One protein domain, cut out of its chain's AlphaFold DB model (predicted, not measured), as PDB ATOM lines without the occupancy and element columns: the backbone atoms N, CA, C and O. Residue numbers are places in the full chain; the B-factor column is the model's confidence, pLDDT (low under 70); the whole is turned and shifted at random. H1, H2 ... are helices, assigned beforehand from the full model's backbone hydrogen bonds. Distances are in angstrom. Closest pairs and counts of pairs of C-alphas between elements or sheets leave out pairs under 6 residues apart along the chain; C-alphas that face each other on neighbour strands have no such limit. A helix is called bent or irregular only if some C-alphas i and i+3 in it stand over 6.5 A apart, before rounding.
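What this domain is: This is residues 4 to 130 of the 498 residues of the protein "Integral membrane protein" of Staphylococcus gallinarum (UniProt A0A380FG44). Three long helices, H3, H4 and H6, run side by side in alternating directions, H4 in the middle. H2 stretches alongside, separated by a gap, from small H1 at one far end. The printed 127 residues hold six named helices, H1 to H6 in order, all helix. The whole is loose, radius of gyration of the C-alphas 17.5 A, spanning 53 by 32 by 25 A.

Where its parts are: Find C-alpha 8 at (7.449, 41.737, 27.255), where H1, residues 8 to 14, begins. Then come H2, 25 to 41, 24.2 A; H3, 48 to 68, 30.2 A; H4, 76 to 92, 24.5 A; and H5, 94 to 98. H6, 100 to 129, runs 43.1 A to C-alpha 129 at (25.973, 56.413, 25.897); it is irregular, C-alphas 125 and 128 being 7.1 A apart.

How they stand to each other: Start at H4, the hub. It touches H3, a helical hairpin, closest C-alphas Phe 48 and Leu 91, 5.3 A; and H6, closest Trp 76 and Val 116, 5.4 A; both at a shallow tilt of 16 degrees, opposite ways. H5 only just touches H4, only at the corner, with 3 pairs of C-alphas within 8 A, the closest Leu 90 and Leu 96, 5.8 A. H2 and H6 are near each other; H1 touches no helix. O i to N i+4 pairs are within hydrogen-bond range throughout H1, H2 and H4, in 14 of 17 in H3, 23 of 26 in H6 and 0 of 1 in H5, where 2 of 2 O i to N i+3 pairs are.

The domain as a whole: The farthest C-alphas, Ser 18 and His 95, are 53.7 A apart. The printed part has no cut and no long link, and no printed residue is under 70 in pLDDT.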
ATOM      1  N   GLY A   4       9.578  33.324  23.615       76.88
ATOM      2  CA  GLY A   4       9.449  34.179  24.798       76.88
ATOM      3  C   GLY A   4      10.086  35.558  24.593       76.88
ATOM      4  O   GLY A   4       9.545  36.557  25.042       76.88
ATOM      5  N   SER A   5      11.170  35.637  23.818       73.25
ATOM      6  CA  SER A   5      11.863  36.893  23.491       73.25
ATOM      7  C   SER A   5      11.040  37.894  22.677       73.25
ATOM      8  O   SER A   5      11.428  39.061  22.565       73.25
ATOM      9  N   LEU A   6       9.922  37.441  22.104       82.44
ATOM     10  CA  LEU A   6       9.006  38.252  21.307       82.44
ATOM     11  C   LEU A   6       7.932  38.933  22.164       82.44
ATOM     12  O   LEU A   6       7.118  39.679  21.626       82.44
ATOM     13  N   THR A   7       7.909  38.693  23.480       84.12
ATOM     14  CA  THR A   7       6.882  39.237  24.371       84.12
ATOM     15  C   THR A   7       7.466  39.868  25.643       84.12
ATOM     16  O   THR A   7       8.278  39.250  26.335       84.12
ATOM     17  N   PRO A   8       7.010  41.077  26.025       84.00
ATOM     18  CA  PRO A   8       7.449  41.737  27.255       84.00
ATOM     19  C   PRO A   8       6.983  41.007  28.526       84.00
ATOM     20  O   PRO A   8       7.534  41.237  29.601       84.00
ATOM     21  N   TYR A   9       5.989  40.117  28.433       87.88
ATOM     22  CA  TYR A   9       5.513  39.337  29.580       87.88
ATOM     23  C   TYR A   9       6.536  38.299  30.037       87.88
ATOM     24  O   TYR A   9       6.683  38.065  31.233       87.88
ATOM     25  N   PHE A  10       7.280  37.718  29.097       87.75
ATOM     26  CA  PHE A  10       8.348  36.777  29.415       87.75
ATOM     27  C   PHE A  10       9.523  37.500  30.088       87.75
ATOM     28  O   PHE A  10      10.016  37.055  31.122       87.75
ATOM     29  N   ASP A  11       9.891  38.675  29.570       87.06
ATOM     30  CA  ASP A  11      10.880  39.566  30.187       87.06
ATOM     31  C   ASP A  11      10.457  39.993  31.605       87.06
ATOM     32  O   ASP A  11      11.272  40.018  32.524       87.06
ATOM     33  N   SER A  12       9.170  40.290  31.811       84.75
ATOM     34  CA  SER A  12       8.622  40.626  33.129       84.75
ATOM     35  C   SER A  12       8.668  39.437  34.090       84.75
ATOM     36  O   SER A  12       9.157  39.586  35.207       84.75
ATOM     37  N   MET A  13       8.238  38.245  33.660       87.31
ATOM     38  CA  MET A  13       8.257  37.015  34.465       87.31
ATOM     39  C   MET A  13       9.661  36.723  35.013       87.31
ATOM     40  O   MET A  13       9.831  36.544  36.218       87.31
ATOM     41  N   PHE A  14      10.683  36.761  34.152       84.00
ATOM     42  CA  PHE A  14      12.079  36.549  34.556       84.00
ATOM     43  C   PHE A  14      12.702  37.734  35.303       84.00
ATOM     44  O   PHE A  14      13.788  37.604  35.869       84.00
ATOM     45  N   ASN A  15      12.010  38.872  35.355       84.12
ATOM     46  CA  ASN A  15      12.349  40.003  36.206       84.12
ATOM     47  C   ASN A  15      11.416  40.118  37.429       84.12
ATOM     48  O   ASN A  15      11.180  41.220  37.931       84.12
ATOM     49  N   GLY A  16      10.854  38.997  37.901       83.06
ATOM     50  CA  GLY A  16      10.016  38.947  39.104       83.06
ATOM     51  C   GLY A  16       8.674  39.662  38.947       83.06
ATOM     52  O   GLY A  16       8.228  40.338  39.868       83.06
ATOM     53  N   PHE A  17       8.071  39.572  37.759       84.62
ATOM     54  CA  PHE A  17       6.850  40.284  37.358       84.62
ATOM     55  C   PHE A  17       6.956  41.814  37.471       84.62
ATOM     56  O   PHE A  17       5.957  42.522  37.616       84.62
ATOM     57  N   SER A  18       8.180  42.344  37.401       77.69
ATOM     58  CA  SER A  18       8.436  43.782  37.398       77.69
ATOM     59  C   SER A  18       8.564  44.322  35.965       77.69
ATOM     60  O   SER A  18       7.999  43.759  35.023       77.69
ATOM     61  N   THR A  19       9.232  45.463  35.775       81.00
ATOM     62  CA  THR A  19       9.428  46.042  34.437       81.00
ATOM     63  C   THR A  19      10.115  45.038  33.504       81.00
ATOM     64  O   THR A  19      11.043  44.372  33.955       81.00
ATOM     65  N   PRO A  20       9.688  44.907  32.236       83.88
ATOM     66  CA  PRO A  20      10.318  43.988  31.290       83.88
ATOM     67  C   PRO A  20      11.825  44.250  31.172       83.88
ATOM     68  O   PRO A  20      12.226  45.338  30.769       83.88
ATOM     69  N   GLU A  21      12.649  43.267  31.541       80.94
ATOM     70  CA  GLU A  21      14.111  43.312  31.421       80.94
ATOM     71  C   GLU A  21      14.627  41.955  30.930       80.94
ATOM     72  O   GLU A  21      14.256  40.904  31.457       80.94
ATOM     73  N   ARG A  22      15.546  41.950  29.959       82.50
ATOM     74  CA  ARG A  22      16.055  40.722  29.313       82.50
ATOM     75  C   ARG A  22      17.120  39.988  30.135       82.50
ATOM     76  O   ARG A  22      18.102  39.488  29.598       82.50
ATOM     77  N   ARG A  23      16.946  39.882  31.454       79.88
ATOM     78  CA  ARG A  23      17.928  39.246  32.360       79.88
ATOM     79  C   ARG A  23      18.105  37.746  32.114       79.88
ATOM     80  O   ARG A  23      19.151  37.192  32.425       79.88
ATOM     81  N   TRP A  24      17.113  37.092  31.517       81.56
ATOM     82  CA  TRP A  24      17.171  35.679  31.139       81.56
ATOM     83  C   TRP A  24      18.006  35.417  29.875       81.56
ATOM     84  O   TRP A  24      18.258  34.255  29.554       81.56
ATOM     85  N   ILE A  25      18.466  36.459  29.163       81.38
ATOM     86  CA  ILE A  25      19.241  36.301  27.922       81.38
ATOM     87  C   ILE A  25      20.520  35.479  28.137       81.38
ATOM     88  O   ILE A  25      20.944  34.762  27.237       81.38
ATOM     89  N   TYR A  26      21.079  35.490  29.351       82.88
ATOM     90  CA  TYR A  26      22.222  34.653  29.719       82.88
ATOM     91  C   TYR A  26      21.898  33.157  29.673       82.88
ATOM     92  O   TYR A  26      22.727  32.365  29.235       82.88
ATOM     93  N   ILE A  27      20.677  32.762  30.054       84.06
ATOM     94  CA  ILE A  27      20.221  31.368  29.947       84.06
ATOM     95  C   ILE A  27      20.138  30.979  28.471       84.06
ATOM     96  O   ILE A  27      20.562  29.894  28.092       84.06
ATOM     97  N   PHE A  28      19.636  31.878  27.623       82.62
ATOM     98  CA  PHE A  28      19.572  31.646  26.183       82.62
ATOM     99  C   PHE A  28      20.956  31.562  25.525       82.62
ATOM    100  O   PHE A  28      21.180  30.698  24.677       82.62
ATOM    101  N   ALA A  29      21.899  32.409  25.939       84.50
ATOM    102  CA  ALA A  29      23.285  32.327  25.495       84.50
ATOM    103  C   ALA A  29      23.922  30.990  25.907       84.50
ATOM    104  O   ALA A  29      24.536  30.325  25.076       84.50
ATOM    105  N   LEU A  30      23.707  30.551  27.153       87.69
ATOM    106  CA  LEU A  30      24.224  29.282  27.664       87.69
ATOM    107  C   LEU A  30      23.643  28.071  26.921       87.69
ATOM    108  O   LEU A  30      24.390  27.178  26.526       87.69
ATOM    109  N   THR A  31      22.328  28.035  26.688       89.12
ATOM    110  CA  THR A  31      21.705  26.927  25.948       89.12
ATOM    111  C   THR A  31      22.167  26.892  24.494       89.12
ATOM    112  O   THR A  31      22.440  25.814  23.968       89.12
ATOM    113  N   THR A  32      22.338  28.054  23.858       87.06
ATOM    114  CA  THR A  32      22.874  28.150  22.492       87.06
ATOM    115  C   THR A  32      24.338  27.707  22.432       87.06
ATOM    116  O   THR A  32      24.712  26.970  21.523       87.06
ATOM    117  N   ALA A  33      25.159  28.073  23.420       88.94
ATOM    118  CA  ALA A  33      26.538  27.599  23.529       88.94
ATOM    119  C   ALA A  33      26.603  26.070  23.684       88.94
ATOM    120  O   ALA A  33      27.409  25.421  23.018       88.94
ATOM    121  N   GLY A  34      25.709  25.484  24.488       91.88
ATOM    122  CA  GLY A  34      25.560  24.031  24.601       91.88
ATOM    123  C   GLY A  34      25.211  23.366  23.266       91.88
ATOM    124  O   GLY A  34      25.832  22.373  22.897       91.88
ATOM    125  N   LEU A  35      24.280  23.942  22.497       90.88
ATOM    126  CA  LEU A  35      23.933  23.448  21.158       90.88
ATOM    127  C   LEU A  35      25.103  23.545  20.173       90.88
ATOM    128  O   LEU A  35      25.328  22.605  19.417       90.88
ATOM    129  N   ILE A  36      25.872  24.637  20.199       90.62
ATOM    130  CA  ILE A  36      27.073  24.794  19.364       90.62
ATOM    131  C   ILE A  36      28.131  23.751  19.749       90.62
ATOM    132  O   ILE A  36      28.708  23.115  18.872       90.62
ATOM    133  N   ALA A  37      28.357  23.523  21.045       90.75
ATOM    134  CA  ALA A  37      29.293  22.505  21.516       90.75
ATOM    135  C   ALA A  37      28.872  21.090  21.083       90.75
ATOM    136  O   ALA A  37      29.709  20.314  20.625       90.75
ATOM    137  N   LEU A  38      27.575  20.768  21.167       92.94
ATOM    138  CA  LEU A  38      27.028  19.509  20.655       92.94
ATOM    139  C   LEU A  38      27.182  19.404  19.133       92.94
ATOM    140  O   LEU A  38      27.626  18.372  18.643       92.94
ATOM    141  N   PHE A  39      26.891  20.473  18.390       91.75
ATOM    142  CA  PHE A  39      27.075  20.510  16.939       91.75
ATOM    143  C   PHE A  39      28.531  20.244  16.538       91.75
ATOM    144  O   PHE A  39      28.778  19.449  15.637       91.75
ATOM    145  N   ILE A  40      29.501  20.844  17.237       90.56
ATOM    146  CA  ILE A  40      30.931  20.597  17.000       90.56
ATOM    147  C   ILE A  40      31.300  19.152  17.360       90.56
ATOM    148  O   ILE A  40      31.999  18.497  16.591       90.56
ATOM    149  N   ARG A  41      30.812  18.635  18.497       90.25
ATOM    150  CA  ARG A  41      31.059  17.250  18.936       90.25
ATOM    151  C   ARG A  41      30.582  16.227  17.904       90.25
ATOM    152  O   ARG A  41      31.290  15.258  17.648       90.25
ATOM    153  N   TYR A  42      29.406  16.447  17.323       91.50
ATOM    154  CA  TYR A  42      28.773  15.544  16.359       91.50
ATOM    155  C   TYR A  42      28.978  15.976  14.900       91.50
ATOM    156  O   TYR A  42      28.297  15.490  13.998       91.50
ATOM    157  N   LEU A  43      29.945  16.859  14.630       91.25
ATOM    158  CA  LEU A  43      30.162  17.418  13.294       91.25
ATOM    159  C   LEU A  43      30.452  16.336  12.236       91.25
ATOM    160  O   LEU A  43      30.044  16.475  11.086       91.25
ATOM    161  N   ASN A  44      31.097  15.233  12.627       87.12
ATOM    162  CA  ASN A  44      31.422  14.107  11.740       87.12
ATOM    163  C   ASN A  44      30.193  13.343  11.225       87.12
ATOM    164  O   ASN A  44      30.263  12.701  10.173       87.12
ATOM    165  N   GLU A  45      29.074  13.418  11.942       90.94
ATOM    166  CA  GLU A  45      27.814  12.768  11.568       90.94
ATOM    167  C   GLU A  45      27.045  13.586  10.518       90.94
ATOM    168  O   GLU A  45      26.186  13.065   9.805       90.94
ATOM    169  N   VAL A  46      27.397  14.864  10.350       93.12
ATOM    170  CA  VAL A  46      26.745  15.772   9.405       93.12
ATOM    171  C   VAL A  46      27.182  15.460   7.970       93.12
ATOM    172  O   VAL A  46      28.362  15.259   7.661       93.12
ATOM    173  N   THR A  47      26.225  15.422   7.040       93.69
ATOM    174  CA  THR A  47      26.515  15.283   5.607       93.69
ATOM    175  C   THR A  47      26.703  16.654   4.960       93.69
ATOM    176  O   THR A  47      26.017  17.617   5.303       93.69
ATOM    177  N   PHE A  48      27.600  16.744   3.972       93.56
ATOM    178  CA  PHE A  48      27.854  17.988   3.234       93.56
ATOM    179  C   PHE A  48      26.564  18.593   2.655       93.56
ATOM    180  O   PHE A  48      26.301  19.780   2.830       93.56
ATOM    181  N   LYS A  49      25.715  17.758   2.034       93.44
ATOM    182  CA  LYS A  49      24.436  18.190   1.453       93.44
ATOM    183  C   LYS A  49      23.510  18.799   2.512       93.44
ATOM    184  O   LYS A  49      22.991  19.884   2.279       93.44
ATOM    185  N   SER A  50      23.364  18.145   3.671       93.44
ATOM    186  CA  SER A  50      22.514  18.626   4.773       93.44
ATOM    187  C   SER A  50      23.013  19.950   5.368       93.44
ATOM    188  O   SER A  50      22.222  20.858   5.638       93.44
ATOM    189  N   PHE A  51      24.332  20.107   5.520       95.44
ATOM    190  CA  PHE A  51      24.924  21.349   6.022       95.44
ATOM    191  C   PHE A  51      24.716  22.528   5.064       95.44
ATOM    192  O   PHE A  51      24.313  23.613   5.491       95.44
ATOM    193  N   VAL A  52      24.947  22.312   3.763       94.25
ATOM    194  CA  VAL A  52      24.756  23.341   2.731       94.25
ATOM    195  C   VAL A  52      23.291  23.769   2.663       94.25
ATOM    196  O   VAL A  52      23.020  24.967   2.692       94.25
ATOM    197  N   THR A  53      22.343  22.825   2.656       94.00
ATOM    198  CA  THR A  53      20.910  23.165   2.665       94.00
ATOM    199  C   THR A  53      20.511  23.928   3.926       94.00
ATOM    200  O   THR A  53      19.767  24.901   3.842       94.00
ATOM    201  N   SER A  54      21.051  23.548   5.088       92.12
ATOM    202  CA  SER A  54      20.755  24.216   6.364       92.12
ATOM    203  C   SER A  54      21.350  25.626   6.448       92.12
ATOM    204  O   SER A  54      20.796  26.493   7.119       92.12
ATOM    205  N   SER A  55      22.449  25.883   5.733       94.62
ATOM    206  CA  SER A  55      23.129  27.182   5.710       94.62
ATOM    207  C   SER A  55      22.420  28.232   4.848       94.62
ATOM    208  O   SER A  55      22.682  29.421   5.019       94.62
ATOM    209  N   ILE A  56      21.481  27.837   3.979       94.75
ATOM    210  CA  ILE A  56      20.700  28.770   3.148       94.75
ATOM    211  C   ILE A  56      19.974  29.797   4.024       94.75
ATOM    212  O   ILE A  56      20.032  30.992   3.748       94.75
ATOM    213  N   VAL A  57      19.331  29.354   5.108       92.31
ATOM    214  CA  VAL A  57      18.550  30.239   5.983       92.31
ATOM    215  C   VAL A  57      19.440  31.284   6.683       92.31
ATOM    216  O   VAL A  57      19.155  32.475   6.540       92.31
ATOM    217  N   PRO A  58      20.545  30.917   7.370       90.62
ATOM    218  CA  PRO A  58      21.504  31.892   7.890       90.62
ATOM    219  C   PRO A  58      22.056  32.851   6.829       90.62
ATOM    220  O   PRO A  58      22.137  34.049   7.084       90.62
ATOM    221  N   LEU A  59      22.393  32.359   5.631       94.56
ATOM    222  CA  LEU A  59      22.921  33.195   4.548       94.56
ATOM    223  C   LEU A  59      21.881  34.202   4.031       94.56
ATOM    224  O   LEU A  59      22.224  35.357   3.771       94.56
ATOM    225  N   LEU A  60      20.604  33.820   3.947       93.81
ATOM    226  CA  LEU A  60      19.507  34.741   3.633       93.81
ATOM    227  C   LEU A  60      19.348  35.822   4.713       93.81
ATOM    228  O   LEU A  60      19.191  37.001   4.403       93.81
ATOM    229  N   ILE A  61      19.453  35.456   5.993       90.25
ATOM    230  CA  ILE A  61      19.405  36.425   7.102       90.25
ATOM    231  C   ILE A  61      20.600  37.387   7.041       90.25
ATOM    232  O   ILE A  61      20.445  38.592   7.243       90.25
ATOM    233  N   MET A  62      21.796  36.884   6.737       91.31
ATOM    234  CA  MET A  62      23.002  37.706   6.614       91.31
ATOM    235  C   MET A  62      22.904  38.681   5.437       91.31
ATOM    236  O   MET A  62      23.160  39.871   5.605       91.31
ATOM    237  N   THR A  63      22.485  38.207   4.262       89.62
ATOM    238  CA  THR A  63      22.334  39.042   3.055       89.62
ATOM    239  C   THR A  63      21.255  40.109   3.224       89.62
ATOM    240  O   THR A  63      21.501  41.279   2.936       89.62
ATOM    241  N   THR A  64      20.093  39.749   3.773       89.44
ATOM    242  CA  THR A  64      19.036  40.724   4.099       89.44
ATOM    243  C   THR A  64      19.512  41.754   5.124       89.44
ATOM    244  O   THR A  64      19.268  42.948   4.957       89.44
ATOM    245  N   SER A  65      20.258  41.338   6.149       86.81
ATOM    246  CA  SER A  65      20.813  42.264   7.143       86.81
ATOM    247  C   SER A  65      21.833  43.230   6.541       86.81
ATOM    248  O   SER A  65      21.770  44.421   6.834       86.81
ATOM    249  N   LEU A  66      22.725  42.756   5.664       86.00
ATOM    250  CA  LEU A  66      23.673  43.605   4.930       86.00
ATOM    251  C   LEU A  66      22.954  44.643   4.056       86.00
ATOM    252  O   LEU A  66      23.389  45.789   3.985       86.00
ATOM    253  N   TYR A  67      21.827  44.269   3.444       87.06
ATOM    254  CA  TYR A  67      21.029  45.173   2.616       87.06
ATOM    255  C   TYR A  67      20.300  46.249   3.439       87.06
ATOM    256  O   TYR A  67      20.351  47.431   3.096       87.06
ATOM    257  N   PHE A  68      19.643  45.861   4.540       87.44
ATOM    258  CA  PHE A  68      18.768  46.750   5.321       87.44
ATOM    259  C   PHE A  68      19.459  47.501   6.471       87.44
ATOM    260  O   PHE A  68      18.904  48.478   6.978       87.44
ATOM    261  N   LYS A  69      20.635  47.064   6.940       81.38
ATOM    262  CA  LYS A  69      21.319  47.623   8.125       81.38
ATOM    263  C   LYS A  69      22.676  48.246   7.790       81.38
ATOM    264  O   LYS A  69      23.655  48.025   8.494       81.38
ATOM    265  N   GLN A  70      22.712  49.087   6.758       74.19
ATOM    266  CA  GLN A  70      23.942  49.709   6.237       74.19
ATOM    267  C   GLN A  70      24.683  50.600   7.256       74.19
ATOM    268  O   GLN A  70      25.891  50.769   7.155       74.19
ATOM    269  N   ASN A  71      23.981  51.115   8.271       82.06
ATOM    270  CA  ASN A  71      24.553  51.998   9.296       82.06
ATOM    271  C   ASN A  71      25.032  51.267  10.563       82.06
ATOM    272  O   ASN A  71      25.408  51.922  11.531       82.06
ATOM    273  N   LEU A  72      24.964  49.931  10.605       86.12
ATOM    274  CA  LEU A  72      25.413  49.146  11.755       86.12
ATOM    275  C   LEU A  72      26.736  48.455  11.445       86.12
ATOM    276  O   LEU A  72      26.911  47.849  10.389       86.12
ATOM    277  N   HIS A  73      27.639  48.436  12.420       88.31
ATOM    278  CA  HIS A  73      28.789  47.550  12.363       88.31
ATOM    279  C   HIS A  73      28.294  46.102  12.467       88.31
ATOM    280  O   HIS A  73      27.846  45.670  13.529       88.31
ATOM    281  N   ILE A  74      28.423  45.316  11.395       90.75
ATOM    282  CA  ILE A  74      28.002  43.896  11.333       90.75
ATOM    283  C   ILE A  74      29.118  42.937  10.882       90.75
ATOM    284  O   ILE A  74      28.857  41.813  10.470       90.75
ATOM    285  N   THR A  75      30.380  43.348  11.028       90.50
ATOM    286  CA  THR A  75      31.607  42.567  10.771       90.50
ATOM    287  C   THR A  75      31.605  41.148  11.353       90.50
ATOM    288  O   THR A  75      32.211  40.255  10.769       90.50
ATOM    289  N   TRP A  76      30.895  40.890  12.457       91.56
ATOM    290  CA  TRP A  76      30.752  39.536  13.006       91.56
ATOM    291  C   TRP A  76      30.148  38.536  12.000       91.56
ATOM    292  O   TRP A  76      30.497  37.357  12.026       91.56
ATOM    293  N   MET A  77      29.301  39.005  11.072       91.75
ATOM    294  CA  MET A  77      28.719  38.194   9.998       91.75
ATOM    295  C   MET A  77      29.781  37.661   9.031       91.75
ATOM    296  O   MET A  77      29.645  36.548   8.530       91.75
ATOM    297  N   LEU A  78      30.870  38.400   8.800       91.50
ATOM    298  CA  LEU A  78      31.975  37.922   7.964       91.50
ATOM    299  C   LEU A  78      32.650  36.700   8.599       91.50
ATOM    300  O   LEU A  78      32.951  35.732   7.907       91.50
ATOM    301  N   ILE A  79      32.827  36.703   9.921       93.25
ATOM    302  CA  ILE A  79      33.401  35.558  10.638       93.25
ATOM    303  C   ILE A  79      32.433  34.369  10.612       93.25
ATOM    304  O   ILE A  79      32.877  33.239  10.417       93.25
ATOM    305  N   CYS A  80      31.115  34.602  10.707       92.38
ATOM    306  CA  CYS A  80      30.113  33.554  10.468       92.38
ATOM    307  C   CYS A  80      30.256  32.939   9.074       92.38
ATOM    308  O   CYS A  80      30.199  31.722   8.937       92.38
ATOM    309  N   LEU A  81      30.449  33.769   8.044       94.81
ATOM    310  CA  LEU A  81      30.627  33.296   6.674       94.81
ATOM    311  C   LEU A  81      31.886  32.433   6.551       94.81
ATOM    312  O   LEU A  81      31.823  31.347   5.982       94.81
ATOM    313  N   ILE A  82      33.005  32.877   7.135       96.19
ATOM    314  CA  ILE A  82      34.260  32.113   7.177       96.19
ATOM    315  C   ILE A  82      34.049  30.769   7.881       96.19
ATOM    316  O   ILE A  82      34.493  29.745   7.370       96.19
ATOM    317  N   LEU A  83      33.332  30.747   9.009       95.00
ATOM    318  CA  LEU A  83      32.987  29.516   9.727       95.00
ATOM    319  C   LEU A  83      32.128  28.573   8.873       95.00
ATOM    320  O   LEU A  83      32.429  27.384   8.803       95.00
ATOM    321  N   ILE A  84      31.101  29.088   8.191       95.44
ATOM    322  CA  ILE A  84      30.246  28.295   7.295       95.44
ATOM    323  C   ILE A  84      31.080  27.685   6.163       95.44
ATOM    324  O   ILE A  84      30.985  26.485   5.905       95.44
ATOM    325  N   VAL A  85      31.929  28.485   5.512       96.25
ATOM    326  CA  VAL A  85      32.798  28.026   4.419       96.25
ATOM    327  C   VAL A  85      33.807  26.992   4.918       96.25
ATOM    328  O   VAL A  85      33.956  25.940   4.298       96.25
ATOM    329  N   LEU A  86      34.457  27.243   6.056       95.75
ATOM    330  CA  LEU A  86      35.397  26.309   6.672       95.75
ATOM    331  C   LEU A  86      34.722  24.967   6.969       95.75
ATOM    332  O   LEU A  86      35.240  23.923   6.581       95.75
ATOM    333  N   ILE A  87      33.553  24.981   7.611       95.44
ATOM    334  CA  ILE A  87      32.817  23.756   7.940       95.44
ATOM    335  C   ILE A  87      32.395  23.018   6.661       95.44
ATOM    336  O   ILE A  87      32.554  21.801   6.584       95.44
ATOM    337  N   ALA A  88      31.939  23.728   5.625       95.50
ATOM    338  CA  ALA A  88      31.615  23.117   4.336       95.50
ATOM    339  C   ALA A  88      32.835  22.424   3.697       95.50
ATOM    340  O   ALA A  88      32.704  21.310   3.183       95.50
ATOM    341  N   ILE A  89      34.022  23.038   3.765       95.19
ATOM    342  CA  ILE A  89      35.283  22.447   3.287       95.19
ATOM    343  C   ILE A  89      35.625  21.189   4.091       95.19
ATOM    344  O   ILE A  89      35.906  20.149   3.496       95.19
ATOM    345  N   LEU A  90      35.553  21.248   5.423       94.94
ATOM    346  CA  LEU A  90      35.844  20.104   6.293       94.94
ATOM    347  C   LEU A  90      34.889  18.926   6.035       94.94
ATOM    348  O   LEU A  90      35.321  17.776   5.986       94.94
ATOM    349  N   LEU A  91      33.602  19.201   5.804       94.88
ATOM    350  CA  LEU A  91      32.603  18.179   5.483       94.88
ATOM    351  C   LEU A  91      32.769  17.598   4.070       94.88
ATOM    352  O   LEU A  91      32.467  16.421   3.865       94.88
ATOM    353  N   LYS A  92      33.254  18.391   3.103       94.38
ATOM    354  CA  LYS A  92      33.598  17.921   1.751       94.38
ATOM    355  C   LYS A  92      34.849  17.039   1.768       94.38
ATOM    356  O   LYS A  92      34.890  16.018   1.088       94.38
ATOM    357  N   TYR A  93      35.845  17.405   2.575       93.88
ATOM    358  CA  TYR A  93      37.116  16.699   2.725       93.88
ATOM    359  C   TYR A  93      37.229  16.059   4.115       93.88
ATOM    360  O   TYR A  93      38.048  16.464   4.939       93.88
ATOM    361  N   ARG A  94      36.426  15.018   4.370       88.44
ATOM    362  CA  ARG A  94      36.254  14.401   5.703       88.44
ATOM    363  C   ARG A  94      37.537  13.948   6.414       88.44
ATOM    364  O   ARG A  94      37.549  13.861   7.639       88.44
ATOM    365  N   HIS A  95      38.628  13.678   5.696       89.56
ATOM    366  CA  HIS A  95      39.915  13.360   6.326       89.56
ATOM    367  C   HIS A  95      40.432  14.516   7.209       89.56
ATOM    368  O   HIS A  95      41.043  14.268   8.244       89.56
ATOM    369  N   LEU A  96      40.110  15.773   6.872       91.19
ATOM    370  CA  LEU A  96      40.485  16.955   7.654       91.19
ATOM    371  C   LEU A  96      39.767  17.034   9.006       91.19
ATOM    372  O   LEU A  96      40.293  17.642   9.936       91.19
ATOM    373  N   LEU A  97      38.597  16.405   9.149       88.44
ATOM    374  CA  LEU A  97      37.873  16.353  10.422       88.44
ATOM    375  C   LEU A  97      38.566  15.465  11.465       88.44
ATOM    376  O   LEU A  97      38.332  15.627  12.653       88.44
ATOM    377  N   HIS A  98      39.445  14.553  11.045       86.00
ATOM    378  CA  HIS A  98      40.229  13.725  11.968       86.00
ATOM    379  C   HIS A  98      41.466  14.468  12.500       86.00
ATOM    380  O   HIS A  98      42.128  14.006  13.428       86.00
ATOM    381  N   ASN A  99      41.779  15.641  11.939       89.31
ATOM    382  CA  ASN A  99      42.888  16.468  12.383       89.31
ATOM    383  C   ASN A  99      42.461  17.369  13.554       89.31
ATOM    384  O   ASN A  99      41.615  18.251  13.402       89.31
ATOM    385  N   LYS A 100      43.115  17.211  14.714       88.00
ATOM    386  CA  LYS A 100      42.880  18.037  15.914       88.00
ATOM    387  C   LYS A 100      43.002  19.544  15.659       88.00
ATOM    388  O   LYS A 100      42.319  20.327  16.314       88.00
ATOM    389  N   TYR A 101      43.839  19.965  14.706       91.19
ATOM    390  CA  TYR A 101      44.012  21.380  14.377       91.19
ATOM    391  C   TYR A 101      42.751  21.996  13.758       91.19
ATOM    392  O   TYR A 101      42.476  23.165  14.007       91.19
ATOM    393  N   SER A 102      41.931  21.219  13.043       91.06
ATOM    394  CA  SER A 102      40.657  21.692  12.480       91.06
ATOM    395  C   SER A 102      39.690  22.151  13.576       91.06
ATOM    396  O   SER A 102      39.073  23.209  13.461       91.06
ATOM    397  N   PHE A 103      39.614  21.409  14.686       89.88
ATOM    398  CA  PHE A 103      38.795  21.785  15.841       89.88
ATOM    399  C   PHE A 103      39.361  22.988  16.601       89.88
ATOM    400  O   PHE A 103      38.588  23.841  17.033       89.88
ATOM    401  N   TRP A 104      40.689  23.111  16.708       92.75
ATOM    402  CA  TRP A 104      41.318  24.313  17.264       92.75
ATOM    403  C   TRP A 104      41.018  25.557  16.432       92.75
ATOM    404  O   TRP A 104      40.683  26.593  16.998       92.75
ATOM    405  N   ILE A 105      41.074  25.458  15.102       94.50
ATOM    406  CA  ILE A 105      40.741  26.571  14.205       94.50
ATOM    407  C   ILE A 105      39.273  26.979  14.380       94.50
ATOM    408  O   ILE A 105      38.995  28.168  14.519       94.50
ATOM    409  N   ILE A 106      38.341  26.019  14.436       93.94
ATOM    410  CA  ILE A 106      36.921  26.305  14.708       93.94
ATOM    411  C   ILE A 106      36.765  27.005  16.063       93.94
ATOM    412  O   ILE A 106      36.101  28.035  16.143       93.94
ATOM    413  N   ALA A 107      37.394  26.483  17.117       92.00
ATOM    414  CA  ALA A 107      37.318  27.066  18.452       92.00
ATOM    415  C   ALA A 107      37.868  28.502  18.484       92.00
ATOM    416  O   ALA A 107      37.211  29.398  19.011       92.00
ATOM    417  N   ILE A 108      39.028  28.745  17.868       95.19
ATOM    418  CA  ILE A 108      39.632  30.080  17.760       95.19
ATOM    419  C   ILE A 108      38.710  31.025  16.988       95.19
ATOM    420  O   ILE A 108      38.451  32.132  17.452       95.19
ATOM    421  N   LEU A 109      38.166  30.596  15.847       95.25
ATOM    422  CA  LEU A 109      37.243  31.413  15.060       95.25
ATOM    423  C   LEU A 109      35.959  31.738  15.827       95.25
ATOM    424  O   LEU A 109      35.476  32.859  15.714       95.25
ATOM    425  N   LEU A 110      35.438  30.815  16.639       93.12
ATOM    426  CA  LEU A 110      34.302  31.087  17.524       93.12
ATOM    427  C   LEU A 110      34.658  32.118  18.602       93.12
ATOM    428  O   LEU A 110      33.865  33.020  18.855       93.12
ATOM    429  N   VAL A 111      35.853  32.055  19.201       93.81
ATOM    430  CA  VAL A 111      36.310  33.077  20.163       93.81
ATOM    431  C   VAL A 111      36.453  34.442  19.487       93.81
ATOM    432  O   VAL A 111      35.948  35.439  20.004       93.81
ATOM    433  N   ILE A 112      37.083  34.497  18.309       95.75
ATOM    434  CA  ILE A 112      37.218  35.731  17.522       95.75
ATOM    435  C   ILE A 112      35.829  36.272  17.157       95.75
ATOM    436  O   ILE A 112      35.577  37.466  17.300       95.75
ATOM    437  N   GLN A 113      34.903  35.403  16.748       94.06
ATOM    438  CA  GLN A 113      33.521  35.775  16.461       94.06
ATOM    439  C   GLN A 113      32.857  36.427  17.678       94.06
ATOM    440  O   GLN A 113      32.263  37.490  17.527       94.06
ATOM    441  N   GLN A 114      32.984  35.844  18.877       91.81
ATOM    442  CA  GLN A 114      32.429  36.434  20.101       91.81
ATOM    443  C   GLN A 114      33.043  37.808  20.401       91.81
ATOM    444  O   GLN A 114      32.311  38.754  20.691       91.81
ATOM    445  N   ALA A 115      34.364  37.959  20.264       94.69
ATOM    446  CA  ALA A 115      35.038  39.242  20.469       94.69
ATOM    447  C   ALA A 115      34.551  40.325  19.487       94.69
ATOM    448  O   ALA A 115      34.320  41.474  19.878       94.69
ATOM    449  N   VAL A 116      34.338  39.963  18.217       95.75
ATOM    450  CA  VAL A 116      33.810  40.890  17.207       95.75
ATOM    451  C   VAL A 116      32.331  41.194  17.442       95.75
ATOM    452  O   VAL A 116      31.948  42.352  17.327       95.75
ATOM    453  N   ILE A 117      31.502  40.224  17.849       92.56
ATOM    454  CA  ILE A 117      30.107  40.490  18.251       92.56
ATOM    455  C   ILE A 117      30.074  41.538  19.366       92.56
ATOM    456  O   ILE A 117      29.355  42.525  19.234       92.56
ATOM    457  N   LEU A 118      30.882  41.368  20.418       92.00
ATOM    458  CA  LEU A 118      30.949  42.314  21.536       92.00
ATOM    459  C   LEU A 118      31.427  43.701  21.096       92.00
ATOM    460  O   LEU A 118      30.865  44.706  21.519       92.00
ATOM    461  N   THR A 119      32.428  43.769  20.219       94.25
ATOM    462  CA  THR A 119      32.950  45.045  19.702       94.25
ATOM    463  C   THR A 119      31.906  45.782  18.864       94.25
ATOM    464  O   THR A 119      31.700  46.988  19.019       94.25
ATOM    465  N   ASN A 120      31.223  45.055  17.981       93.50
ATOM    466  CA  ASN A 120      30.167  45.588  17.134       93.50
ATOM    467  C   ASN A 120      28.959  46.045  17.959       93.50
ATOM    468  O   ASN A 120      28.442  47.132  17.719       93.50
ATOM    469  N   ASP A 121      28.531  45.241  18.936       90.00
ATOM    470  CA  ASP A 121      27.447  45.587  19.859       90.00
ATOM    471  C   ASP A 121      27.794  46.831  20.680       90.00
ATOM    472  O   ASP A 121      27.026  47.791  20.704       90.00
ATOM    473  N   HIS A 122      28.999  46.871  21.251       90.69
ATOM    474  CA  HIS A 122      29.488  48.037  21.969       90.69
ATOM    475  C   HIS A 122      29.462  49.290  21.085       90.69
ATOM    476  O   HIS A 122      28.929  50.311  21.507       90.69
ATOM    477  N   HIS A 123      29.954  49.229  19.843       91.50
ATOM    478  CA  HIS A 123      29.918  50.385  18.943       91.50
ATOM    479  C   HIS A 123      28.486  50.828  18.614       91.50
ATOM    480  O   HIS A 123      28.175  52.015  18.696       91.50
ATOM    481  N   ASN A 124      27.629  49.882  18.230       90.88
ATOM    482  CA  ASN A 124      26.284  50.175  17.743       90.88
ATOM    483  C   ASN A 124      25.335  50.630  18.860       90.88
ATOM    484  O   ASN A 124      24.462  51.457  18.612       90.88
ATOM    485  N   ASN A 125      25.485  50.074  20.068       87.44
ATOM    486  CA  ASN A 125      24.478  50.174  21.124       87.44
ATOM    487  C   ASN A 125      24.978  50.837  22.414       87.44
ATOM    488  O   ASN A 125      24.154  51.364  23.157       87.44
ATOM    489  N   VAL A 126      26.284  50.824  22.707       87.81
ATOM    490  CA  VAL A 126      26.813  51.263  24.015       87.81
ATOM    491  C   VAL A 126      27.619  52.556  23.908       87.81
ATOM    492  O   VAL A 126      27.360  53.496  24.655       87.81
ATOM    493  N   LYS A 127      28.537  52.649  22.940       88.44
ATOM    494  CA  LYS A 127      29.551  53.705  22.800       88.44
ATOM    495  C   LYS A 127      28.981  55.124  22.835       88.44
ATOM    496  O   LYS A 127      29.582  56.012  23.431       88.44
ATOM    497  N   SER A 128      27.814  55.358  22.231       85.88
ATOM    498  CA  SER A 128      27.158  56.676  22.238       85.88
ATOM    499  C   SER A 128      26.665  57.119  23.621       85.88
ATOM    500  O   SER A 128      26.436  58.308  23.837       85.88
ATOM    501  N   TYR A 129      26.464  56.175  24.540       84.44
ATOM    502  CA  TYR A 129      25.973  56.413  25.897       84.44
ATOM    503  C   TYR A 129      27.093  56.394  26.942       84.44
ATOM    504  O   TYR A 129      26.847  56.703  28.111       84.44
ATOM    505  N   GLU A 130      28.318  56.051  26.545       84.56
ATOM    506  CA  GLU A 130      29.456  56.035  27.451       84.56
ATOM    507  C   GLU A 130      29.916  57.448  27.794       84.56
ATOM    508  O   GLU A 130      29.984  58.355  26.963       84.56
TER     509      GLU A 130